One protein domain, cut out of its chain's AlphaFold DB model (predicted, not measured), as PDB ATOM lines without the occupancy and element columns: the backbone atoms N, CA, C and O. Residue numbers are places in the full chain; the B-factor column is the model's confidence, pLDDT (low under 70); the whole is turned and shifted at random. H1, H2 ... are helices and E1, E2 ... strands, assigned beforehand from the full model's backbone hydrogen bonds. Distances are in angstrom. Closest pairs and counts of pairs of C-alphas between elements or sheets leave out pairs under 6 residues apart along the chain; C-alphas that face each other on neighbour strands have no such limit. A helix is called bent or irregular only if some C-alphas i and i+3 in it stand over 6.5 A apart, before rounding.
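This is residues 9 to 181 of the 191 residues of an uncharacterized protein of Halorientalis persicus (UniProt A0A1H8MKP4). A strongly twisted sheet of six strands curls round the long helix H3, with the shorter helix H4 on the same face. Towards the other end of the longest axis from the E1 and E2 hairpin lie a small sheet, E3 and E4, and the short helices H1 and H2. The 173 printed residues run E1, E2, E3, H1, H2, E4, E5, H3, E6, H4, E7, E8. The larger sheet, order E1, E2, E5, E6, E8, E7, is mixed, and the class is mixed, helices and strands. The whole is compact, with a radius of gyration of the C-alphas of 16.2 A and spans of 50 by 36 by 34 A.

E1, residues 9 to 16, begins at C-alpha 9 (-33.055, -14.251, 12.498) and is 23.3 A long; E2, residues 19 to 27, is 24.3 A. E3 is residues 34 to 38, H1 51 to 54, H2 60 to 66 and E4 77 to 81. E5, residues 86 to 94, is 23.9 A long. H3, residues 101 to 118, is 23.3 A long, with a kink of 33 degrees near residue 112; it is only just irregular, C-alphas 115 and 118 being 6.8 A apart. E6 is residues 125 to 131, H4 137 to 144, E7 148 to 153. E8, residues 171 to 177, ends at C-alpha 177 (-35.830, -13.145, -4.891).

E1 and E2 form an antiparallel hairpin, with N 12 and O 24 2.8 A apart, within hydrogen-bond range. E2 and E5 are antiparallel, with N 88 and O 27 at 2.8 A. E5 and E6 are parallel, with N 89 and O 127 at 2.8 A; E5, H3, E6 is a strand-helix-strand unit, a helix between parallel neighbours, with a right-handed crossover. E6 and E8 are antiparallel, with N 126 and O 176 at 2.8 A. The hairpin E7 and E8 has N 150 and O 173 at 2.8 A. E6, H4, E7 is a split unit, with E8 between its strands, and is right-handed. H3 and H4 touch at Ser 103 and Met 138, closest C-alphas 4.9 A apart, at a steep tilt of 38 degrees, the same way. H4 has a height over the sheet of 9.7 A. H2 only grazes the sheet with residues 62 to 66; it touches H1, closest C-alphas Ile 51 and Arg 60, 6.2 A. E3 and E4 are antiparallel, with N 36 and O 79 at 2.8 A. In H4 every O i to N i+4 pair is within hydrogen-bond range, in H2 2 of 3 and in H3 13 of 14; H1 is too short for one, and its one O i to N i+3 pair is not within range.

The C-alphas of Gly 18 and Asn 73, the two farthest apart, are 51.1 A apart. The printed part has no cut. The links E3 to H1 and E7 to E8 are long. Mean pLDDT of the printed part is 87.7; residues 31, 135 and 157 to 166 are under 70.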
ATOM      1  N   ILE A   9     -33.422 -15.629  12.819       91.38
ATOM      2  CA  ILE A   9     -33.055 -14.251  12.498       91.38
ATOM      3  C   ILE A   9     -34.064 -13.305  13.145       91.38
ATOM      4  O   ILE A   9     -33.707 -12.438  13.933       91.38
ATOM      5  N   VAL A  10     -35.352 -13.498  12.843       93.69
ATOM      6  CA  VAL A  10     -36.423 -12.637  13.354       93.69
ATOM      7  C   VAL A  10     -37.736 -13.397  13.517       93.69
ATOM      8  O   VAL A  10     -38.034 -14.359  12.799       93.69
ATOM      9  N   HIS A  11     -38.533 -12.941  14.484       93.94
ATOM     10  CA  HIS A  11     -39.884 -13.413  14.749       93.94
ATOM     11  C   HIS A  11     -40.886 -12.274  14.547       93.94
ATOM     12  O   HIS A  11     -40.831 -11.253  15.229       93.94
ATOM     13  N   HIS A  12     -41.843 -12.463  13.644       95.38
ATOM     14  CA  HIS A  12     -42.954 -11.540  13.441       95.38
ATOM     15  C   HIS A  12     -44.204 -12.064  14.141       95.38
ATOM     16  O   HIS A  12     -44.720 -13.129  13.799       95.38
ATOM     17  N   SER A  13     -44.712 -11.314  15.119       93.75
ATOM     18  CA  SER A  13     -46.000 -11.617  15.745       93.75
ATOM     19  C   SER A  13     -47.141 -11.397  14.754       93.75
ATOM     20  O   SER A  13     -47.243 -10.318  14.169       93.75
ATOM     21  N   VAL A  14     -48.040 -12.369  14.635       92.94
ATOM     22  CA  VAL A  14     -49.307 -12.213  13.915       92.94
ATOM     23  C   VAL A  14     -50.359 -11.774  14.921       92.94
ATOM     24  O   VAL A  14     -50.615 -12.483  15.899       92.94
ATOM     25  N   ARG A  15     -50.950 -10.596  14.704       91.19
ATOM     26  CA  ARG A  15     -51.975 -10.031  15.585       91.19
ATOM     27  C   ARG A  15     -53.291  -9.834  14.848       91.19
ATOM     28  O   ARG A  15     -53.294  -9.426  13.693       91.19
ATOM     29  N   PHE A  16     -54.397 -10.082  15.539       87.88
ATOM     30  CA  PHE A  16     -55.746  -9.788  15.066       87.88
ATOM     31  C   PHE A  16     -56.489  -9.030  16.168       87.88
ATOM     32  O   PHE A  16     -56.556  -9.507  17.299       87.88
ATOM     33  N   GLN A  17     -56.982  -7.825  15.856       89.69
ATOM     34  CA  GLN A  17     -57.624  -6.924  16.829       89.69
ATOM     35  C   GLN A  17     -56.774  -6.710  18.101       89.69
ATOM     36  O   GLN A  17     -57.255  -6.818  19.223       89.69
ATOM     37  N   GLY A  18     -55.466  -6.488  17.928       89.75
ATOM     38  CA  GLY A  18     -54.509  -6.296  19.027       89.75
ATOM     39  C   GLY A  18     -54.028  -7.583  19.713       89.75
ATOM     40  O   GLY A  18     -52.933  -7.591  20.282       89.75
ATOM     41  N   ASN A  19     -54.760  -8.691  19.588       92.19
ATOM     42  CA  ASN A  19     -54.435  -9.963  20.237       92.19
ATOM     43  C   ASN A  19     -53.388 -10.759  19.453       92.19
ATOM     44  O   ASN A  19     -53.447 -10.825  18.227       92.19
ATOM     45  N   LEU A  20     -52.444 -11.392  20.156       93.62
ATOM     46  CA  LEU A  20     -51.476 -12.312  19.554       93.62
ATOM     47  C   LEU A  20     -52.185 -13.605  19.137       93.62
ATOM     48  O   LEU A  20     -52.702 -14.329  19.982       93.62
ATOM     49  N   VAL A  21     -52.180 -13.908  17.839       93.62
ATOM     50  CA  VAL A  21     -52.860 -15.084  17.267       93.62
ATOM     51  C   VAL A  21     -51.913 -16.012  16.511       93.62
ATOM     52  O   VAL A  21     -52.339 -17.035  15.980       93.62
ATOM     53  N   GLY A  22     -50.627 -15.680  16.442       92.44
ATOM     54  CA  GLY A  22     -49.637 -16.501  15.764       92.44
ATOM     55  C   GLY A  22     -48.269 -15.842  15.676       92.44
ATOM     56  O   GLY A  22     -48.053 -14.743  16.189       92.44
ATOM     57  N   ALA A  23     -47.348 -16.510  14.995       93.88
ATOM     58  CA  ALA A  23     -46.027 -15.979  14.699       93.88
ATOM     59  C   ALA A  23     -45.464 -16.567  13.402       93.88
ATOM     60  O   ALA A  23     -45.749 -17.717  13.053       93.88
ATOM     61  N   ILE A  24     -44.628 -15.779  12.725       94.38
ATOM     62  CA  ILE A  24     -43.811 -16.195  11.586       94.38
ATOM     63  C   ILE A  24     -42.340 -16.072  11.972       94.38
ATOM     64  O   ILE A  24     -41.910 -15.029  12.455       94.38
ATOM     65  N   THR A  25     -41.571 -17.147  11.801       94.50
ATOM     66  CA  THR A  25     -40.120 -17.154  12.069       94.50
ATOM     67  C   THR A  25     -39.325 -17.212  10.774       94.50
ATOM     68  O   THR A  25     -39.526 -18.151   9.996       94.50
ATOM     69  N   TYR A  26     -38.382 -16.284  10.612       93.88
ATOM     70  CA  TYR A  26     -37.345 -16.335   9.582       93.88
ATOM     71  C   TYR A  26     -36.061 -16.889  10.174       93.88
ATOM     72  O   TYR A  26     -35.665 -16.530  11.287       93.88
ATOM     73  N   ARG A  27     -35.424 -17.792   9.441       92.06
ATOM     74  CA  ARG A  27     -34.219 -18.477   9.897       92.06
ATOM     75  C   ARG A  27     -33.342 -18.899   8.739       92.06
ATOM     76  O   ARG A  27     -33.842 -19.205   7.660       92.06
ATOM     77  N   TYR A  28     -32.057 -19.046   9.011       90.44
ATOM     78  CA  TYR A  28     -31.159 -19.711   8.087       90.44
ATOM     79  C   TYR A  28     -31.514 -21.210   7.979       90.44
ATOM     80  O   TYR A  28     -31.792 -21.882   8.995       90.44
ATOM     81  N   PRO A  29     -31.544 -21.776   6.762       84.56
ATOM     82  CA  PRO A  29     -31.792 -23.190   6.564       84.56
ATOM     83  C   PRO A  29     -30.515 -23.968   6.917       84.56
ATOM     84  O   PRO A  29     -29.559 -24.052   6.151       84.56
ATOM     85  N   LEU A  30     -30.505 -24.526   8.130       72.69
ATOM     86  CA  LEU A  30     -29.387 -25.276   8.713       72.69
ATOM     87  C   LEU A  30     -28.777 -26.300   7.744       72.69
ATOM     88  O   LEU A  30     -29.457 -27.250   7.358       72.69
ATOM     89  N   ILE A  31     -27.486 -26.127   7.427       67.81
ATOM     90  CA  ILE A  31     -26.653 -27.081   6.663       67.81
ATOM     91  C   ILE A  31     -27.341 -27.489   5.345       67.81
ATOM     92  O   ILE A  31     -27.240 -28.614   4.862       67.81
ATOM     93  N   SER A  32     -28.101 -26.566   4.755       74.69
ATOM     94  CA  SER A  32     -28.854 -26.809   3.535       74.69
ATOM     95  C   SER A  32     -28.284 -25.939   2.425       74.69
ATOM     96  O   SER A  32     -28.236 -24.717   2.548       74.69
ATOM     97  N   LYS A  33     -27.885 -26.580   1.329       85.06
ATOM     98  CA  LYS A  33     -27.607 -25.910   0.061       85.06
ATOM     99  C   LYS A  33     -28.809 -26.094  -0.850       85.06
ATOM    100  O   LYS A  33     -29.404 -27.178  -0.871       85.06
ATOM    101  N   LYS A  34     -29.180 -25.059  -1.597       90.44
ATOM    102  CA  LYS A  34     -30.255 -25.139  -2.587       90.44
ATOM    103  C   LYS A  34     -29.719 -24.730  -3.943       90.44
ATOM    104  O   LYS A  34     -29.144 -23.661  -4.088       90.44
ATOM    105  N   ARG A  35     -29.945 -25.592  -4.935       93.38
ATOM    106  CA  ARG A  35     -29.753 -25.218  -6.330       93.38
ATOM    107  C   ARG A  35     -30.902 -24.314  -6.765       93.38
ATOM    108  O   ARG A  35     -32.072 -24.703  -6.609       93.38
ATOM    109  N   ILE A  36     -30.546 -23.144  -7.269       94.31
ATOM    110  CA  ILE A  36     -31.420 -22.160  -7.898       94.31
ATOM    111  C   ILE A  36     -31.105 -22.186  -9.388       94.31
ATOM    112  O   ILE A  36     -29.947 -22.299  -9.770       94.31
ATOM    113  N   ARG A  37     -32.143 -22.179 -10.217       95.62
ATOM    114  CA  ARG A  37     -32.034 -22.270 -11.672       95.62
ATOM    115  C   ARG A  37     -32.658 -21.032 -12.278       95.62
ATOM    116  O   ARG A  37     -33.639 -20.527 -11.723       95.62
ATOM    117  N   TYR A  38     -32.141 -20.608 -13.418       95.19
ATOM    118  CA  TYR A  38     -32.583 -19.402 -14.095       95.19
ATOM    119  C   TYR A  38     -32.993 -19.677 -15.540       95.19
ATOM    120  O   TYR A  38     -32.373 -20.470 -16.253       95.19
ATOM    121  N   ARG A  39     -34.056 -18.994 -15.961       93.62
ATOM    122  CA  ARG A  39     -34.438 -18.805 -17.362       93.62
ATOM    123  C   ARG A  39     -33.714 -17.578 -17.923       93.62
ATOM    124  O   ARG A  39     -33.120 -16.785 -17.187       93.62
ATOM    125  N   THR A  40     -33.829 -17.375 -19.233       89.75
ATOM    126  CA  THR A  40     -33.425 -16.123 -19.884       89.75
ATOM    127  C   THR A  40     -34.034 -14.914 -19.164       89.75
ATOM    128  O   THR A  40     -35.211 -14.918 -18.812       89.75
ATOM    129  N   GLY A  41     -33.224 -13.877 -18.933       87.12
ATOM    130  CA  GLY A  41     -33.653 -12.672 -18.217       87.12
ATOM    131  C   GLY A  41     -33.633 -12.787 -16.688       87.12
ATOM    132  O   GLY A  41     -34.239 -11.955 -16.024       87.12
ATOM    133  N   GLY A  42     -32.970 -13.805 -16.122       86.56
ATOM    134  CA  GLY A  42     -32.757 -13.932 -14.671       86.56
ATOM    135  C   GLY A  42     -33.981 -14.408 -13.882       86.56
ATOM    136  O   GLY A  42     -33.967 -14.420 -12.653       86.56
ATOM    137  N   GLN A  43     -35.052 -14.822 -14.561       90.44
ATOM    138  CA  GLN A  43     -36.248 -15.349 -13.902       90.44
ATOM    139  C   GLN A  43     -35.980 -16.726 -13.294       90.44
ATOM    140  O   GLN A  43     -35.295 -17.551 -13.893       90.44
ATOM    141  N   LEU A  44     -36.574 -17.010 -12.132       93.94
ATOM    142  CA  LEU A  44     -36.451 -18.321 -11.498       93.94
ATOM    143  C   LEU A  44     -37.079 -19.424 -12.360       93.94
ATOM    144  O   LEU A  44     -38.255 -19.360 -12.712       93.94
ATOM    145  N   ALA A  45     -36.306 -20.475 -12.619       93.94
ATOM    146  CA  ALA A  45     -36.764 -21.714 -13.226       93.94
ATOM    147  C   ALA A  45     -37.076 -22.764 -12.143       93.94
ATOM    148  O   ALA A  45     -36.318 -22.911 -11.171       93.94
ATOM    149  N   PRO A  46     -38.158 -23.545 -12.291       93.50
ATOM    150  CA  PRO A  46     -38.346 -24.726 -11.468       93.50
ATOM    151  C   PRO A  46     -37.319 -25.807 -11.798       93.50
ATOM    152  O   PRO A  46     -36.611 -25.765 -12.804       93.50
ATOM    153  N   GLN A  47     -37.201 -26.791 -10.910       92.88
ATOM    154  CA  GLN A  47     -36.511 -28.024 -11.267       92.88
ATOM    155  C   GLN A  47     -37.282 -28.719 -12.409       92.88
ATOM    156  O   GLN A  47     -38.513 -28.750 -12.329       92.88
ATOM    157  N   PRO A  48     -36.602 -29.262 -13.436       92.19
ATOM    158  CA  PRO A  48     -37.259 -30.097 -14.435       92.19
ATOM    159  C   PRO A  48     -37.913 -31.292 -13.750       92.19
ATOM    160  O   PRO A  48     -37.289 -31.920 -12.891       92.19
ATOM    161  N   VAL A  49     -39.174 -31.542 -14.085       90.38
ATOM    162  CA  VAL A  49     -39.975 -32.644 -13.545       90.38
ATOM    163  C   VAL A  49     -40.872 -33.183 -14.645       90.38
ATOM    164  O   VAL A  49     -41.466 -32.407 -15.394       90.38
ATOM    165  N   THR A  50     -41.032 -34.495 -14.692       90.94
ATOM    166  CA  THR A  50     -42.098 -35.147 -15.443       90.94
ATOM    167  C   THR A  50     -43.238 -35.416 -14.469       90.94
ATOM    168  O   THR A  50     -43.174 -36.347 -13.669       90.94
ATOM    169  N   ILE A  51     -44.309 -34.612 -14.509       90.44
ATOM    170  CA  ILE A  51     -45.403 -34.689 -13.516       90.44
ATOM    171  C   ILE A  51     -46.003 -36.100 -13.400       90.44
ATOM    172  O   ILE A  51     -46.424 -36.506 -12.315       90.44
ATOM    173  N   GLU A  52     -46.051 -36.857 -14.494       90.50
ATOM    174  CA  GLU A  52     -46.607 -38.213 -14.476       90.50
ATOM    175  C   GLU A  52     -45.700 -39.259 -13.829       90.50
ATOM    176  O   GLU A  52     -46.213 -40.250 -13.300       90.50
ATOM    177  N   GLU A  53     -44.388 -39.040 -13.856       90.25
ATOM    178  CA  GLU A  53     -43.376 -39.991 -13.385       90.25
ATOM    179  C   GLU A  53     -42.919 -39.643 -11.966       90.25
ATOM    180  O   GLU A  53     -42.874 -40.512 -11.098       90.25
ATOM    181  N   ASP A  54     -42.669 -38.359 -11.708       90.81
ATOM    182  CA  ASP A  54     -42.039 -37.885 -10.475       90.81
ATOM    183  C   ASP A  54     -43.030 -37.642  -9.331       90.81
ATOM    184  O   ASP A  54     -42.627 -37.496  -8.174       90.81
ATOM    185  N   LEU A  55     -44.333 -37.537  -9.632       92.31
ATOM    186  CA  LEU A  55     -45.340 -37.134  -8.653       92.31
ATOM    187  C   LEU A  55     -46.462 -38.170  -8.461       92.31
ATOM    188  O   LEU A  55     -47.026 -38.695  -9.435       92.31
ATOM    189  N   PRO A  56     -46.882 -38.398  -7.198       93.31
ATOM    190  CA  PRO A  56     -48.077 -39.169  -6.880       93.31
ATOM    191  C   PRO A  56     -49.314 -38.625  -7.593       93.31
ATOM    192  O   PRO A  56     -49.480 -37.408  -7.738       93.31
ATOM    193  N   ARG A  57     -50.212 -39.528  -8.006       93.94
ATOM    194  CA  ARG A  57     -51.407 -39.213  -8.808       93.94
ATOM    195  C   ARG A  57     -52.265 -38.115  -8.182       93.94
ATOM    196  O   ARG A  57     -52.791 -37.264  -8.895       93.94
ATOM    197  N   GLU A  58     -52.382 -38.119  -6.862       92.38
ATOM    198  CA  GLU A  58     -53.145 -37.153  -6.077       92.38
ATOM    199  C   GLU A  58     -52.571 -35.728  -6.117       92.38
ATOM    200  O   GLU A  58     -53.318 -34.768  -5.943       92.38
ATOM    201  N   LEU A  59     -51.270 -35.565  -6.382       91.88
ATOM    202  CA  LEU A  59     -50.612 -34.255  -6.419       91.88
ATOM    203  C   LEU A  59     -50.583 -33.636  -7.818       91.88
ATOM    204  O   LEU A  59     -50.465 -32.415  -7.938       91.88
ATOM    205  N   ARG A  60     -50.728 -34.445  -8.876       92.75
ATOM    206  CA  ARG A  60     -50.605 -34.011 -10.282       92.75
ATOM    207  C   ARG A  60     -51.523 -32.845 -10.663       92.75
ATOM    208  O   ARG A  60     -51.039 -31.927 -11.324       92.75
ATOM    209  N   PRO A  61     -52.807 -32.789 -10.243       91.25
ATOM    210  CA  PRO A  61     -53.667 -31.649 -10.569       91.25
ATOM    211  C   PRO A  61     -53.152 -30.326  -9.989       91.25
ATOM    212  O   PRO A  61     -53.199 -29.291 -10.650       91.25
ATOM    213  N   THR A  62     -52.632 -30.346  -8.761       90.44
ATOM    214  CA  THR A  62     -52.027 -29.161  -8.147       90.44
ATOM    215  C   THR A  62     -50.694 -28.840  -8.800       90.44
ATOM    216  O   THR A  62     -50.470 -27.682  -9.136       90.44
ATOM    217  N   ALA A  63     -49.862 -29.847  -9.068       90.94
ATOM    218  CA  ALA A  63     -48.584 -29.692  -9.750       90.94
ATOM    219  C   ALA A  63     -48.729 -28.952 -11.086       90.94
ATOM    220  O   ALA A  63     -48.112 -27.908 -11.243       90.94
ATOM    221  N   ARG A  64     -49.635 -29.389 -11.973       90.88
ATOM    222  CA  ARG A  64     -49.889 -28.730 -13.272       90.88
ATOM    223  C   ARG A  64     -50.340 -27.274 -13.149       90.88
ATOM    224  O   ARG A  64     -50.147 -26.483 -14.061       90.88
ATOM    225  N   ARG A  65     -50.984 -26.910 -12.034       88.81
ATOM    226  CA  ARG A  65     -51.393 -25.522 -11.782       88.81
ATOM    227  C   ARG A  65     -50.247 -24.673 -11.266       88.81
ATOM    228  O   ARG A  65     -50.257 -23.470 -11.528       88.81
ATOM    229  N   ILE A  66     -49.349 -25.244 -10.457       90.00
ATOM    230  CA  ILE A  66     -48.386 -24.475  -9.657       90.00
ATOM    231  C   ILE A  66     -46.950 -24.523 -10.169       90.00
ATOM    232  O   ILE A  66     -46.246 -23.519 -10.045       90.00
ATOM    233  N   LEU A  67     -46.537 -25.669 -10.708       88.56
ATOM    234  CA  LEU A  67     -45.244 -25.877 -11.333       88.56
ATOM    235  C   LEU A  67     -45.354 -25.456 -12.787       88.56
ATOM    236  O   LEU A  67     -46.242 -25.887 -13.515       88.56
ATOM    237  N   ASP A  68     -44.440 -24.588 -13.171       85.31
ATOM    238  CA  ASP A  68     -44.272 -24.147 -14.541       85.31
ATOM    239  C   ASP A  68     -43.355 -25.155 -15.245       85.31
ATOM    240  O   ASP A  68     -42.136 -25.047 -15.130       85.31
ATOM    241  N   GLU A  69     -43.922 -26.204 -15.856       83.69
ATOM    242  CA  GLU A  69     -43.135 -27.240 -16.544       83.69
ATOM    243  C   GLU A  69     -42.088 -26.600 -17.468       83.69
ATOM    244  O   GLU A  69     -42.352 -25.630 -18.183       83.69
ATOM    245  N   ILE A  70     -40.863 -27.114 -17.403       88.88
ATOM    246  CA  ILE A  70     -39.718 -26.531 -18.093       88.88
ATOM    247  C   ILE A  70     -38.930 -27.630 -18.793       88.88
ATOM    248  O   ILE A  70     -38.571 -28.634 -18.173       88.88
ATOM    249  N   ASP A  71     -38.642 -27.422 -20.077       88.69
ATOM    250  CA  ASP A  71     -37.671 -28.246 -20.792       88.69
ATOM    251  C   ASP A  71     -36.276 -27.943 -20.215       88.69
ATOM    252  O   ASP A  71     -35.922 -26.765 -20.093       88.69
ATOM    253  N   PRO A  72     -35.462 -28.954 -19.855       89.75
ATOM    254  CA  PRO A  72     -34.109 -28.738 -19.347       89.75
ATOM    255  C   PRO A  72     -33.259 -27.758 -20.171       89.75
ATOM    256  O   PRO A  72     -32.473 -27.014 -19.588       89.75
ATOM    257  N   ASN A  73     -33.451 -27.692 -21.491       92.06
ATOM    258  CA  ASN A  73     -32.733 -26.783 -22.391       92.06
ATOM    259  C   ASN A  73     -33.115 -25.300 -22.217       92.06
ATOM    260  O   ASN A  73     -32.431 -24.421 -22.733       92.06
ATOM    261  N   GLN A  74     -34.207 -25.003 -21.510       91.69
ATOM    262  CA  GLN A  74     -34.631 -23.637 -21.183       91.69
ATOM    263  C   GLN A  74     -33.973 -23.100 -19.903       91.69
ATOM    264  O   GLN A  74     -34.162 -21.927 -19.564       91.69
ATOM    265  N   ILE A  75     -33.224 -23.936 -19.179       94.81
ATOM    266  CA  ILE A  75     -32.385 -23.502 -18.061       94.81
ATOM    267  C   ILE A  75     -31.077 -22.988 -18.651       94.81
ATOM    268  O   ILE A  75     -30.304 -23.753 -19.221       94.81
ATOM    269  N   VAL A  76     -30.843 -21.686 -18.518       96.25
ATOM    270  CA  VAL A  76     -29.670 -21.023 -19.109       96.25
ATOM    271  C   VAL A  76     -28.538 -20.823 -18.109       96.25
ATOM    272  O   VAL A  76     -27.402 -20.617 -18.521       96.25
ATOM    273  N   ASP A  77     -28.849 -20.869 -16.813       95.38
ATOM    274  CA  ASP A  77     -27.879 -20.728 -15.731       95.38
ATOM    275  C   ASP A  77     -28.392 -21.393 -14.444       95.38
ATOM    276  O   ASP A  77     -29.604 -21.577 -14.249       95.38
ATOM    277  N   ASP A  78     -27.477 -21.752 -13.551       95.62
ATOM    278  CA  ASP A  78     -27.800 -22.263 -12.228       95.62
ATOM    279  C   ASP A  78     -26.697 -21.979 -11.204       95.62
ATOM    280  O   ASP A  78     -25.508 -21.954 -11.511       95.62
ATOM    281  N   GLU A  79     -27.095 -21.812  -9.947       94.44
ATOM    282  CA  GLU A  79     -26.158 -21.636  -8.844       94.44
ATOM    283  C   GLU A  79     -26.567 -22.459  -7.621       94.44
ATOM    284  O   GLU A  79     -27.738 -22.795  -7.404       94.44
ATOM    285  N   VAL A  80     -25.589 -22.770  -6.774       92.69
ATOM    286  CA  VAL A  80     -25.825 -23.424  -5.485       92.69
ATOM    287  C   VAL A  80     -25.687 -22.392  -4.379       92.69
ATOM    288  O   VAL A  80     -24.582 -22.020  -3.996       92.69
ATOM    289  N   VAL A  81     -26.825 -21.986  -3.824       89.50
ATOM    290  CA  VAL A  81     -26.893 -21.004  -2.743       89.50
ATOM    291  C   VAL A  81     -26.811 -21.711  -1.393       89.50
ATOM    292  O   VAL A  81     -27.509 -22.706  -1.141       89.50
ATOM    293  N   ALA A  82     -25.919 -21.220  -0.536       78.19
ATOM    294  CA  ALA A  82     -25.753 -21.683   0.833       78.19
ATOM    295  C   ALA A  82     -26.685 -20.927   1.796       78.19
ATOM    296  O   ALA A  82     -27.378 -19.982   1.433       78.19
ATOM    297  N   GLY A  83     -26.740 -21.396   3.041       70.88
ATOM    298  CA  GLY A  83     -27.652 -20.873   4.054       70.88
ATOM    299  C   GLY A  83     -27.290 -19.500   4.618       70.88
ATOM    300  O   GLY A  83     -27.834 -19.183   5.658       70.88
ATOM    301  N   ASP A  84     -26.381 -18.738   4.011       79.38
ATOM    302  CA  ASP A  84     -26.005 -17.367   4.399       79.38
ATOM    303  C   ASP A  84     -26.760 -16.297   3.596       79.38
ATOM    304  O   ASP A  84     -27.058 -15.230   4.107       79.38
ATOM    305  N   THR A  85     -27.139 -16.605   2.359       90.00
ATOM    306  CA  THR A  85     -27.875 -15.701   1.455       90.00
ATOM    307  C   THR A  85     -29.291 -16.203   1.147       90.00
ATOM    308  O   THR A  85     -30.056 -15.568   0.416       90.00
ATOM    309  N   LEU A  86     -29.670 -17.340   1.731       92.75
ATOM    310  CA  LEU A  86     -30.990 -17.954   1.640       92.75
ATOM    311  C   LEU A  86     -31.641 -17.981   3.024       92.75
ATOM    312  O   LEU A  86     -31.114 -18.610   3.940       92.75
ATOM    313  N   VAL A  87     -32.824 -17.384   3.159       93.75
ATOM    314  CA  VAL A  87     -33.568 -17.340   4.424       93.75
ATOM    315  C   VAL A  87     -34.910 -18.044   4.290       93.75
ATOM    316  O   VAL A  87     -35.672 -17.812   3.359       93.75
ATOM    317  N   GLU A  88     -35.234 -18.910   5.247       93.50
ATOM    318  CA  GLU A  88     -36.481 -19.665   5.270       93.50
ATOM    319  C   GLU A  88     -37.537 -18.997   6.163       93.50
ATOM    320  O   GLU A  88     -37.338 -18.849   7.372       93.50
ATOM    321  N   ALA A  89     -38.707 -18.693   5.597       93.50
ATOM    322  CA  ALA A  89     -39.941 -18.441   6.339       93.50
ATOM    323  C   ALA A  89     -40.513 -19.787   6.830       93.50
ATOM    324  O   ALA A  89     -41.414 -20.373   6.223       93.50
ATOM    325  N   ALA A  90     -39.917 -20.316   7.904       85.31
ATOM    326  CA  ALA A  90     -39.973 -21.738   8.258       85.31
ATOM    327  C   ALA A  90     -41.120 -22.138   9.197       85.31
ATOM    328  O   ALA A  90     -41.542 -23.293   9.223       85.31
ATOM    329  N   ARG A  91     -41.586 -21.218  10.047       77.56
ATOM    330  CA  ARG A  91     -42.620 -21.507  11.056       77.56
ATOM    331  C   ARG A  91     -43.727 -20.482  10.958       77.56
ATOM    332  O   ARG A  91     -43.640 -19.451  11.609       77.56
ATOM    333  N   ILE A  92     -44.731 -20.774  10.139       82.12
ATOM    334  CA  ILE A  92     -45.969 -19.999  10.052       82.12
ATOM    335  C   ILE A  92     -46.978 -20.682  10.973       82.12
ATOM    336  O   ILE A  92     -47.658 -21.629  10.580       82.12
ATOM    337  N   CYS A  93     -47.018 -20.246  12.229       82.31
ATOM    338  CA  CYS A  93     -47.868 -20.838  13.255       82.31
ATOM    339  C   CYS A  93     -49.039 -19.906  13.552       82.31
ATOM    340  O   CYS A  93     -48.825 -18.766  13.961       82.31
ATOM    341  N   LEU A  94     -50.265 -20.404  13.402       84.88
ATOM    342  CA  LEU A  94     -51.479 -19.706  13.815       84.88
ATOM    343  C   LEU A  94     -52.163 -20.488  14.935       84.88
ATOM    344  O   LEU A  94     -52.431 -21.677  14.786       84.88
ATOM    345  N   GLY A  95     -52.464 -19.806  16.036       81.81
ATOM    346  CA  GLY A  95     -53.248 -20.335  17.154       81.81
ATOM    347  C   GLY A  95     -54.760 -20.248  16.934       81.81
ATOM    348  O   GLY A  95     -55.526 -20.662  17.795       81.81
ATOM    349  N   VAL A  96     -55.200 -19.712  15.792       82.88
ATOM    350  CA  VAL A  96     -56.616 -19.547  15.446       82.88
ATOM    351  C   VAL A  96     -56.913 -20.148  14.080       82.88
ATOM    352  O   VAL A  96     -56.109 -20.064  13.148       82.88
ATOM    353  N   ARG A  97     -58.106 -20.729  13.937       83.81
ATOM    354  CA  ARG A  97     -58.595 -21.250  12.659       83.81
ATOM    355  C   ARG A  97     -59.350 -20.152  11.914       83.81
ATOM    356  O   ARG A  97     -60.566 -20.052  12.017       83.81
ATOM    357  N   MET A  98     -58.615 -19.338  11.165       82.75
ATOM    358  CA  MET A  98     -59.172 -18.266  10.340       82.75
ATOM    359  C   MET A  98     -58.752 -18.455   8.876       82.75
ATOM    360  O   MET A  98     -57.552 -18.589   8.611       82.75
ATOM    361  N   PRO A  99     -59.700 -18.475   7.919       79.88
ATOM    362  CA  PRO A  99     -59.371 -18.526   6.501       79.88
ATOM    363  C   PRO A  99     -58.434 -17.383   6.111       79.88
ATOM    364  O   PRO A  99     -58.596 -16.256   6.566       79.88
ATOM    365  N   ASN A 100     -57.452 -17.677   5.261       82.81
ATOM    366  CA  ASN A 100     -56.531 -16.710   4.651       82.81
ATOM    367  C   ASN A 100     -55.630 -15.910   5.613       82.81
ATOM    368  O   ASN A 100     -54.752 -15.184   5.145       82.81
ATOM    369  N   LEU A 101     -55.769 -16.068   6.934       86.94
ATOM    370  CA  LEU A 101     -54.930 -15.362   7.902       86.94
ATOM    371  C   LEU A 101     -53.452 -15.719   7.720       86.94
ATOM    372  O   LEU A 101     -52.604 -14.840   7.787       86.94
ATOM    373  N   ALA A 102     -53.140 -16.986   7.428       86.44
ATOM    374  CA  ALA A 102     -51.757 -17.428   7.239       86.44
ATOM    375  C   ALA A 102     -51.123 -16.751   6.022       86.44
ATOM    376  O   ALA A 102     -49.991 -16.286   6.095       86.44
ATOM    377  N   SER A 103     -51.867 -16.680   4.917       86.81
ATOM    378  CA  SER A 103     -51.419 -16.046   3.679       86.81
ATOM    379  C   SER A 103     -51.261 -14.537   3.826       86.81
ATOM    380  O   SER A 103     -50.240 -13.996   3.417       86.81
ATOM    381  N   ALA A 104     -52.227 -13.859   4.455       88.44
ATOM    382  CA  ALA A 104     -52.152 -12.419   4.690       88.44
ATOM    383  C   ALA A 104     -51.006 -12.071   5.653       88.44
ATOM    384  O   ALA A 104     -50.229 -11.150   5.403       88.44
ATOM    385  N   ALA A 105     -50.856 -12.854   6.725       90.56
ATOM    386  CA  ALA A 105     -49.762 -12.701   7.671       90.56
ATOM    387  C   ALA A 105     -48.403 -12.908   6.999       90.56
ATOM    388  O   ALA A 105     -47.497 -12.116   7.238       90.56
ATOM    389  N   LEU A 106     -48.256 -13.933   6.150       91.69
ATOM    390  CA  LEU A 106     -47.011 -14.183   5.425       91.69
ATOM    391  C   LEU A 106     -46.674 -13.046   4.461       91.69
ATOM    392  O   LEU A 106     -45.537 -12.589   4.472       91.69
ATOM    393  N   ALA A 107     -47.651 -12.562   3.693       90.56
ATOM    394  CA  ALA A 107     -47.462 -11.446   2.769       90.56
ATOM    395  C   ALA A 107     -46.940 -10.193   3.492       90.56
ATOM    396  O   ALA A 107     -45.900  -9.650   3.124       90.56
ATOM    397  N   ARG A 108     -47.599  -9.787   4.586       91.19
ATOM    398  CA  ARG A 108     -47.165  -8.624   5.373       91.19
ATOM    399  C   ARG A 108     -45.826  -8.856   6.073       91.19
ATOM    400  O   ARG A 108     -45.002  -7.954   6.197       91.19
ATOM    401  N   SER A 109     -45.609 -10.074   6.552       94.12
ATOM    402  CA  SER A 109     -44.372 -10.478   7.211       94.12
ATOM    403  C   SER A 109     -43.175 -10.465   6.258       94.12
ATOM    404  O   SER A 109     -42.083 -10.096   6.681       94.12
ATOM    405  N   GLN A 110     -43.370 -10.853   4.995       94.75
ATOM    406  CA  GLN A 110     -42.351 -10.814   3.947       94.75
ATOM    407  C   GLN A 110     -41.900  -9.383   3.674       94.75
ATOM    408  O   GLN A 110     -40.702  -9.128   3.692       94.75
ATOM    409  N   GLU A 111     -42.840  -8.459   3.473       93.38
ATOM    410  CA  GLU A 111     -42.528  -7.036   3.265       93.38
ATOM    411  C   GLU A 111     -41.697  -6.482   4.412       93.38
ATOM    412  O   GLU A 111     -40.637  -5.904   4.196       93.38
ATOM    413  N   ARG A 112     -42.148  -6.737   5.643       94.31
ATOM    414  CA  ARG A 112     -41.438  -6.296   6.840       94.31
ATOM    415  C   ARG A 112     -40.036  -6.896   6.932       94.31
ATOM    416  O   ARG A 112     -39.101  -6.207   7.313       94.31
ATOM    417  N   PHE A 113     -39.881  -8.176   6.593       95.06
ATOM    418  CA  PHE A 113     -38.569  -8.816   6.599       95.06
ATOM    419  C   PHE A 113     -37.626  -8.145   5.597       95.06
ATOM    420  O   PHE A 113     -36.480  -7.860   5.939       95.06
ATOM    421  N   VAL A 114     -38.110  -7.880   4.380       94.00
ATOM    422  CA  VAL A 114     -37.312  -7.221   3.340       94.00
ATOM    423  C   VAL A 114     -36.922  -5.808   3.760       94.00
ATOM    424  O   VAL A 114     -35.747  -5.476   3.678       94.00
ATOM    425  N   ALA A 115     -37.860  -5.029   4.296       92.94
ATOM    426  CA  ALA A 115     -37.599  -3.661   4.737       92.94
ATOM    427  C   ALA A 115     -36.629  -3.571   5.932       92.94
ATOM    428  O   ALA A 115     -35.748  -2.716   5.947       92.94
ATOM    429  N   ASP A 116     -36.773  -4.445   6.935       93.88
ATOM    430  CA  ASP A 116     -36.110  -4.258   8.236       93.88
ATOM    431  C   ASP A 116     -34.859  -5.143   8.433       93.88
ATOM    432  O   ASP A 116     -34.084  -4.949   9.381       93.88
ATOM    433  N   THR A 117     -34.712  -6.209   7.637       92.38
ATOM    434  CA  THR A 117     -33.780  -7.313   7.942       92.38
ATOM    435  C   THR A 117     -32.976  -7.810   6.744       92.38
ATOM    436  O   THR A 117     -31.794  -8.091   6.926       92.38
ATOM    437  N   ALA A 118     -33.561  -7.922   5.548       91.88
ATOM    438  CA  ALA A 118     -32.924  -8.626   4.429       91.88
ATOM    439  C   ALA A 118     -31.533  -8.081   4.061       91.88
ATOM    440  O   ALA A 118     -30.598  -8.874   3.955       91.88
ATOM    441  N   ASP A 119     -31.383  -6.758   3.952       90.19
ATOM    442  CA  ASP A 119     -30.110  -6.120   3.588       90.19
ATOM    443  C   ASP A 119     -29.020  -6.353   4.640       90.19
ATOM    444  O   ASP A 119     -27.886  -6.690   4.302       90.19
ATOM    445  N   ARG A 120     -29.368  -6.241   5.930       90.12
ATOM    446  CA  ARG A 120     -28.431  -6.473   7.045       90.12
ATOM    447  C   ARG A 120     -27.894  -7.902   7.043       90.12
ATOM    448  O   ARG A 120     -26.738  -8.122   7.389       90.12
ATOM    449  N   GLU A 121     -28.738  -8.854   6.669       89.88
ATOM    450  CA  GLU A 121     -28.394 -10.275   6.619       89.88
ATOM    451  C   GLU A 121     -27.829 -10.705   5.253       89.88
ATOM    452  O   GLU A 121     -27.554 -11.883   5.059       89.88
ATOM    453  N   GLY A 122     -27.695  -9.798   4.274       91.25
ATOM    454  CA  GLY A 122     -27.259 -10.154   2.917       91.25
ATOM    455  C   GLY A 122     -28.184 -11.167   2.226       91.25
ATOM    456  O   GLY A 122     -27.741 -11.980   1.411       91.25
ATOM    457  N   THR A 123     -29.475 -11.166   2.570       93.38
ATOM    458  CA  THR A 123     -30.438 -12.142   2.048       93.38
ATOM    459  C   THR A 123     -30.693 -11.888   0.566       93.38
ATOM    460  O   THR A 123     -31.138 -10.813   0.197       93.38
ATOM    461  N   ARG A 124     -30.499 -12.895  -0.285       94.12
ATOM    462  CA  ARG A 124     -30.835 -12.844  -1.720       94.12
ATOM    463  C   ARG A 124     -32.182 -13.496  -2.016       94.12
ATOM    464  O   ARG A 124     -32.940 -13.024  -2.859       94.12
ATOM    465  N   PHE A 125     -32.494 -14.575  -1.297       95.00
ATOM    466  CA  PHE A 125     -33.690 -15.377  -1.534       95.00
ATOM    467  C   PHE A 125     -34.438 -15.682  -0.247       95.00
ATOM    468  O   PHE A 125     -33.855 -16.105   0.754       95.00
ATOM    469  N   LEU A 126     -35.759 -15.574  -0.324       95.00
ATOM    470  CA  LEU A 126     -36.666 -16.167   0.641       95.00
ATOM    471  C   LEU A 126     -37.101 -17.555   0.169       95.00
ATOM    472  O   LEU A 126     -37.375 -17.776  -1.011       95.00
ATOM    473  N   LEU A 127     -37.193 -18.487   1.113       94.12
ATOM    474  CA  LEU A 127     -37.646 -19.861   0.928       94.12
ATOM    475  C   LEU A 127     -38.841 -20.140   1.837       94.12
ATOM    476  O   LEU A 127     -38.838 -19.795   3.016       94.12
ATOM    477  N   THR A 128     -39.844 -20.841   1.323       93.44
ATOM    478  CA  THR A 128     -40.865 -21.456   2.171       93.44
ATOM    479  C   THR A 128     -41.348 -22.778   1.588       93.44
ATOM    480  O   THR A 128     -41.106 -23.100   0.420       93.44
ATOM    481  N   TRP A 129     -42.022 -23.558   2.427       91.38
ATOM    482  CA  TRP A 129     -42.568 -24.861   2.079       91.38
ATOM    483  C   TRP A 129     -44.064 -24.887   2.353       91.38
ATOM    484  O   TRP A 129     -44.506 -24.624   3.472       91.38
ATOM    485  N   VAL A 130     -44.838 -25.283   1.349       90.00
ATOM    486  CA  VAL A 130     -46.280 -25.510   1.489       90.00
ATOM    487  C   VAL A 130     -46.531 -27.004   1.385       90.00
ATOM    488  O   VAL A 130     -45.992 -27.660   0.499       90.00
ATOM    489  N   ARG A 131     -47.332 -27.575   2.290       89.12
ATOM    490  CA  ARG A 131     -47.741 -28.982   2.172       89.12
ATOM    491  C   ARG A 131     -48.402 -29.223   0.817       89.12
ATOM    492  O   ARG A 131     -49.260 -28.448   0.411       89.12
ATOM    493  N   ALA A 132     -48.022 -30.297   0.137       89.44
ATOM    494  CA  ALA A 132     -48.465 -30.519  -1.234       89.44
ATOM    495  C   ALA A 132     -49.942 -30.919  -1.348       89.44
ATOM    496  O   ALA A 132     -50.563 -30.667  -2.376       89.44
ATOM    497  N   ASP A 133     -50.504 -31.473  -0.270       82.81
ATOM    498  CA  ASP A 133     -51.927 -31.794  -0.127       82.81
ATOM    499  C   ASP A 133     -52.790 -30.582   0.275       82.81
ATOM    500  O   ASP A 133     -53.994 -30.723   0.485       82.81
ATOM    501  N   TYR A 134     -52.198 -29.389   0.389       80.94
ATOM    502  CA  TYR A 134     -52.924 -28.154   0.658       80.94
ATOM    503  C   TYR A 134     -53.305 -27.457  -0.652       80.94
ATOM    504  O   TYR A 134     -52.446 -26.921  -1.350       80.94
ATOM    505  N   ASP A 135     -54.603 -27.413  -0.948       67.06
ATOM    506  CA  ASP A 135     -55.169 -26.584  -2.013       67.06
ATOM    507  C   ASP A 135     -55.924 -25.413  -1.380       67.06
ATOM    508  O   ASP A 135     -56.955 -25.592  -0.731       67.06
ATOM    509  N   GLY A 136     -55.370 -24.205  -1.474       71.50
ATOM    510  CA  GLY A 136     -55.952 -23.051  -0.800       71.50
ATOM    511  C   GLY A 136     -55.250 -21.734  -1.094       71.50
ATOM    512  O   GLY A 136     -54.271 -21.665  -1.840       71.50
ATOM    513  N   ALA A 137     -55.748 -20.672  -0.458       78.50
ATOM    514  CA  ALA A 137     -55.340 -19.291  -0.716       78.50
ATOM    515  C   ALA A 137     -53.840 -19.018  -0.525       78.50
ATOM    516  O   ALA A 137     -53.335 -18.065  -1.107       78.50
ATOM    517  N   MET A 138     -53.115 -19.855   0.227       83.88
ATOM    518  CA  MET A 138     -51.664 -19.721   0.394       83.88
ATOM    519  C   MET A 138     -50.910 -19.754  -0.937       83.88
ATOM    520  O   MET A 138     -50.069 -18.897  -1.173       83.88
ATOM    521  N   ILE A 139     -51.226 -20.698  -1.828       84.19
ATOM    522  CA  ILE A 139     -50.535 -20.826  -3.121       84.19
ATOM    523  C   ILE A 139     -50.754 -19.571  -3.970       84.19
ATOM    524  O   ILE A 139     -49.819 -19.059  -4.582       84.19
ATOM    525  N   ARG A 140     -51.989 -19.059  -3.984       83.00
ATOM    526  CA  ARG A 140     -52.334 -17.832  -4.706       83.00
ATOM    527  C   ARG A 140     -51.626 -16.616  -4.108       83.00
ATOM    528  O   ARG A 140     -50.977 -15.885  -4.838       83.00
ATOM    529  N   ALA A 141     -51.677 -16.456  -2.788       84.12
ATOM    530  CA  ALA A 141     -51.035 -15.344  -2.095       84.12
ATOM    531  C   ALA A 141     -49.513 -15.320  -2.292       84.12
ATOM    532  O   ALA A 141     -48.936 -14.252  -2.453       84.12
ATOM    533  N   LEU A 142     -48.872 -16.492  -2.314       87.50
ATOM    534  CA  LEU A 142     -47.455 -16.622  -2.641       87.50
ATOM    535  C   LEU A 142     -47.173 -16.117  -4.062       87.50
ATOM    536  O   LEU A 142     -46.306 -15.269  -4.249       87.50
ATOM    537  N   ARG A 143     -47.937 -16.566  -5.060       86.62
ATOM    538  CA  ARG A 143     -47.769 -16.101  -6.448       86.62
ATOM    539  C   ARG A 143     -47.945 -14.591  -6.587       86.62
ATOM    540  O   ARG A 143     -47.093 -13.935  -7.178       86.62
ATOM    541  N   ASP A 144     -48.986 -14.041  -5.970       85.75
ATOM    542  CA  ASP A 144     -49.270 -12.600  -5.987       85.75
ATOM    543  C   ASP A 144     -48.150 -11.778  -5.313       85.75
ATOM    544  O   ASP A 144     -47.971 -10.597  -5.608       85.75
ATOM    545  N   LYS A 145     -47.364 -12.405  -4.429       87.75
ATOM    546  CA  LYS A 145     -46.234 -11.802  -3.707       87.75
ATOM    547  C   LYS A 145     -44.861 -12.128  -4.302       87.75
ATOM    548  O   LYS A 145     -43.851 -11.950  -3.621       87.75
ATOM    549  N   GLY A 146     -44.820 -12.584  -5.555       89.44
ATOM    550  CA  GLY A 146     -43.573 -12.809  -6.293       89.44
ATOM    551  C   GLY A 146     -42.860 -14.113  -5.940       89.44
ATOM    552  O   GLY A 146     -41.664 -14.245  -6.185       89.44
ATOM    553  N   TRP A 147     -43.559 -15.080  -5.341       93.50
ATOM    554  CA  TRP A 147     -42.989 -16.398  -5.091       93.50
ATOM    555  C   TRP A 147     -43.223 -17.336  -6.270       93.50
ATOM    556  O   TRP A 147     -44.353 -17.533  -6.725       93.50
ATOM    557  N   THR A 148     -42.161 -18.024  -6.671       94.19
ATOM    558  CA  THR A 148     -42.180 -19.050  -7.713       94.19
ATOM    559  C   THR A 148     -42.094 -20.432  -7.081       94.19
ATOM    560  O   THR A 148     -41.222 -20.698  -6.247       94.19
ATOM    561  N   CYS A 149     -42.986 -21.343  -7.479       94.56
ATOM    562  CA  CYS A 149     -42.871 -22.752  -7.110       94.56
ATOM    563  C   CYS A 149     -41.726 -23.374  -7.914       94.56
ATOM    564  O   CYS A 149     -41.839 -23.533  -9.123       94.56
ATOM    565  N   THR A 150     -40.617 -23.711  -7.257       94.94
ATOM    566  CA  THR A 150     -39.375 -24.135  -7.928       94.94
ATOM    567  C   THR A 150     -39.070 -25.623  -7.786       94.94
ATOM    568  O   THR A 150     -37.999 -26.076  -8.192       94.94
ATOM    569  N   GLY A 151     -39.952 -26.396  -7.156       93.75
ATOM    570  CA  GLY A 151     -39.780 -27.834  -6.983       93.75
ATOM    571  C   GLY A 151     -40.558 -28.372  -5.794       93.75
ATOM    572  O   GLY A 151     -41.516 -27.754  -5.329       93.75
ATOM    573  N   PHE A 152     -40.119 -29.514  -5.279       93.44
ATOM    574  CA  PHE A 152     -40.760 -30.182  -4.153       93.44
ATOM    575  C   PHE A 152     -39.751 -30.891  -3.246       93.44
ATOM    576  O   PHE A 152     -38.571 -31.015  -3.564       93.44
ATOM    577  N   ALA A 153     -40.228 -31.328  -2.085       90.88
ATOM    578  CA  ALA A 153     -39.536 -32.243  -1.197       90.88
ATOM    579  C   ALA A 153     -40.422 -33.458  -0.941       90.88
ATOM    580  O   ALA A 153     -41.588 -33.316  -0.554       90.88
ATOM    581  N   GLU A 154     -39.832 -34.632  -1.130       91.62
ATOM    582  CA  GLU A 154     -40.448 -35.915  -0.829       91.62
ATOM    583  C   GLU A 154     -40.590 -36.124   0.688       91.62
ATOM    584  O   GLU A 154     -39.835 -35.539   1.483       91.62
ATOM    585  N   PRO A 155     -41.552 -36.956   1.118       87.44
ATOM    586  CA  PRO A 155     -41.598 -37.462   2.475       87.44
ATOM    587  C   PRO A 155     -40.262 -38.097   2.863       87.44
ATOM    588  O   PRO A 155     -39.724 -38.925   2.137       87.44
ATOM    589  N   SER A 156     -39.740 -37.748   4.034       80.44
ATOM    590  CA  SER A 156     -38.528 -38.370   4.566       80.44
ATOM    591  C   SER A 156     -38.688 -38.749   6.030       80.44
ATOM    592  O   SER A 156     -39.352 -38.059   6.817       80.44
ATOM    593  N   GLU A 157     -38.070 -39.864   6.413       62.19
ATOM    594  CA  GLU A 157     -37.961 -40.252   7.812       62.19
ATOM    595  C   GLU A 157     -36.776 -39.522   8.448       62.19
ATOM    596  O   GLU A 157     -35.627 -39.680   8.048       62.19
ATOM    597  N   ALA A 158     -37.042 -38.692   9.457       58.28
ATOM    598  CA  ALA A 158     -35.970 -38.198  10.310       58.28
ATOM    599  C   ALA A 158     -35.616 -39.291  11.316       58.28
ATOM    600  O   ALA A 158     -36.462 -39.651  12.138       58.28
ATOM    601  N   SER A 159     -34.375 -39.777  11.279       55.28
ATOM    602  CA  SER A 159     -33.954 -40.934  12.074       55.28
ATOM    603  C   SER A 159     -34.060 -40.721  13.598       55.28
ATOM    604  O   SER A 159     -34.172 -41.697  14.325       55.28
ATOM    605  N   ASN A 160     -34.088 -39.470  14.100       58.91
ATOM    606  CA  ASN A 160     -33.824 -39.182  15.526       58.91
ATOM    607  C   ASN A 160     -34.825 -38.228  16.239       58.91
ATOM    608  O   ASN A 160     -34.443 -37.579  17.211       58.91
ATOM    609  N   ARG A 161     -36.078 -38.044  15.786       54.31
ATOM    610  CA  ARG A 161     -37.082 -37.219  16.522       54.31
ATOM    611  C   ARG A 161     -38.446 -37.904  16.612       54.31
ATOM    612  O   ARG A 161     -38.888 -38.481  15.623       54.31
ATOM    613  N   GLU A 162     -39.110 -37.799  17.767       55.38
ATOM    614  CA  GLU A 162     -40.459 -38.347  18.011       55.38
ATOM    615  C   GLU A 162     -41.527 -37.682  17.136       55.38
ATOM    616  O   GLU A 162     -42.391 -38.364  16.587       55.38
ATOM    617  N   ASP A 163     -41.421 -36.368  16.927       54.62
ATOM    618  CA  ASP A 163     -42.422 -35.613  16.179       54.62
ATOM    619  C   ASP A 163     -42.098 -35.575  14.671       54.62
ATOM    620  O   ASP A 163     -41.178 -34.890  14.200       54.62
ATOM    621  N   LYS A 164     -42.824 -36.402  13.905       60.28
ATOM    622  CA  LYS A 164     -42.498 -36.788  12.513       60.28
ATOM    623  C   LYS A 164     -43.514 -36.296  11.473       60.28
ATOM    624  O   LYS A 164     -43.273 -36.437  10.272       60.28
ATOM    625  N   ALA A 165     -44.645 -35.724  11.893       64.81
ATOM    626  CA  ALA A 165     -45.827 -35.583  11.036       64.81
ATOM    627  C   ALA A 165     -45.604 -34.716   9.780       64.81
ATOM    628  O   ALA A 165     -46.049 -35.087   8.697       64.81
ATOM    629  N   ILE A 166     -44.881 -33.595   9.889       68.94
ATOM    630  CA  ILE A 166     -44.649 -32.672   8.759       68.94
ATOM    631  C   ILE A 166     -43.555 -33.143   7.785       68.94
ATOM    632  O   ILE A 166     -43.493 -32.688   6.643       68.94
ATOM    633  N   ARG A 167     -42.662 -34.043   8.217       73.31
ATOM    634  CA  ARG A 167     -41.608 -34.611   7.355       73.31
ATOM    635  C   ARG A 167     -42.115 -35.763   6.502       73.31
ATOM    636  O   ARG A 167     -41.632 -35.930   5.395       73.31
ATOM    637  N   LYS A 168     -43.159 -36.450   6.962       82.81
ATOM    638  CA  LYS A 168     -43.883 -37.505   6.237       82.81
ATOM    639  C   LYS A 168     -44.834 -36.975   5.152       82.81
ATOM    640  O   LYS A 168     -45.734 -37.685   4.718       82.81
ATOM    641  N   ARG A 169     -44.700 -35.709   4.753       87.38
ATOM    642  CA  ARG A 169     -45.585 -35.052   3.788       87.38
ATOM    643  C   ARG A 169     -44.765 -34.507   2.635       87.38
ATOM    644  O   ARG A 169     -43.742 -33.860   2.864       87.38
ATOM    645  N   TRP A 170     -45.285 -34.702   1.430       92.50
ATOM    646  CA  TRP A 170     -44.857 -33.971   0.250       92.50
ATOM    647  C   TRP A 170     -45.027 -32.473   0.482       92.50
ATOM    648  O   TRP A 170     -46.013 -32.035   1.090       92.50
ATOM    649  N   LYS A 171     -44.062 -31.684   0.019       92.44
ATOM    650  CA  LYS A 171     -44.069 -30.227   0.164       92.44
ATOM    651  C   LYS A 171     -43.632 -29.559  -1.127       92.44
ATOM    652  O   LYS A 171     -42.612 -29.937  -1.687       92.44
ATOM    653  N   TRP A 172     -44.351 -28.530  -1.543       93.81
ATOM    654  CA  TRP A 172     -43.952 -27.623  -2.610       93.81
ATOM    655  C   TRP A 172     -42.925 -26.619  -2.097       93.81
ATOM    656  O   TRP A 172     -43.099 -26.049  -1.015       93.81
ATOM    657  N   ARG A 173     -41.858 -26.410  -2.871       94.00
ATOM    658  CA  ARG A 173     -40.799 -25.439  -2.599       94.00
ATOM    659  C   ARG A 173     -41.127 -24.124  -3.288       94.00
ATOM    660  O   ARG A 173     -41.179 -24.087  -4.515       94.00
ATOM    661  N   PHE A 174     -41.243 -23.048  -2.524       94.62
ATOM    662  CA  PHE A 174     -41.406 -21.702  -3.066       94.62
ATOM    663  C   PHE A 174     -40.164 -20.861  -2.796       94.62
ATOM    664  O   PHE A 174     -39.659 -20.852  -1.673       94.62
ATOM    665  N   LEU A 175     -39.684 -20.166  -3.827       95.25
ATOM    666  CA  LEU A 175     -38.576 -19.217  -3.747       95.25
ATOM    667  C   LEU A 175     -39.042 -17.832  -4.188       95.25
ATOM    668  O   LEU A 175     -39.822 -17.721  -5.130       95.25
ATOM    669  N   CYS A 176     -38.547 -16.795  -3.523       94.81
ATOM    670  CA  CYS A 176     -38.786 -15.404  -3.890       94.81
ATOM    671  C   CYS A 176     -37.459 -14.632  -3.811       94.81
ATOM    672  O   CYS A 176     -36.877 -14.569  -2.722       94.81
ATOM    673  N   PRO A 177     -36.945 -14.086  -4.925       94.12
ATOM    674  CA  PRO A 177     -35.830 -13.145  -4.891       94.12
ATOM    675  C   PRO A 177     -36.271 -11.881  -4.151       94.12
ATOM    676  O   PRO A 177     -37.360 -11.369  -4.418       94.12
ATOM    677  N   ILE A 178     -35.459 -11.372  -3.221       92.62
ATOM    678  CA  ILE A 178     -35.889 -10.242  -2.376       92.62
ATOM    679  C   ILE A 178     -36.210  -8.974  -3.187       92.62
ATOM    680  O   ILE A 178     -37.110  -8.225  -2.826       92.62
ATOM    681  N   GLU A 179     -35.547  -8.788  -4.331       88.00
ATOM    682  CA  GLU A 179     -35.772  -7.682  -5.271       88.00
ATOM    683  C   GLU A 179     -37.163  -7.708  -5.929       88.00
ATOM    684  O   GLU A 179     -37.642  -6.693  -6.427       88.00
ATOM    685  N   GLN A 180     -37.833  -8.865  -5.930       85.06
ATOM    686  CA  GLN A 180     -39.173  -9.033  -6.500       85.06
ATOM    687  C   GLN A 180     -40.280  -8.803  -5.470       85.06
ATOM    688  O   GLN A 180     -41.465  -8.836  -5.821       85.06
ATOM    689  N   VAL A 181     -39.928  -8.578  -4.200       83.75
ATOM    690  CA  VAL A 181     -40.908  -8.314  -3.150       83.75
ATOM    691  C   VAL A 181     -41.520  -6.939  -3.364       83.75
ATOM    692  O   VAL A 181     -40.851  -5.916  -3.304       83.75
TER     693      VAL A 181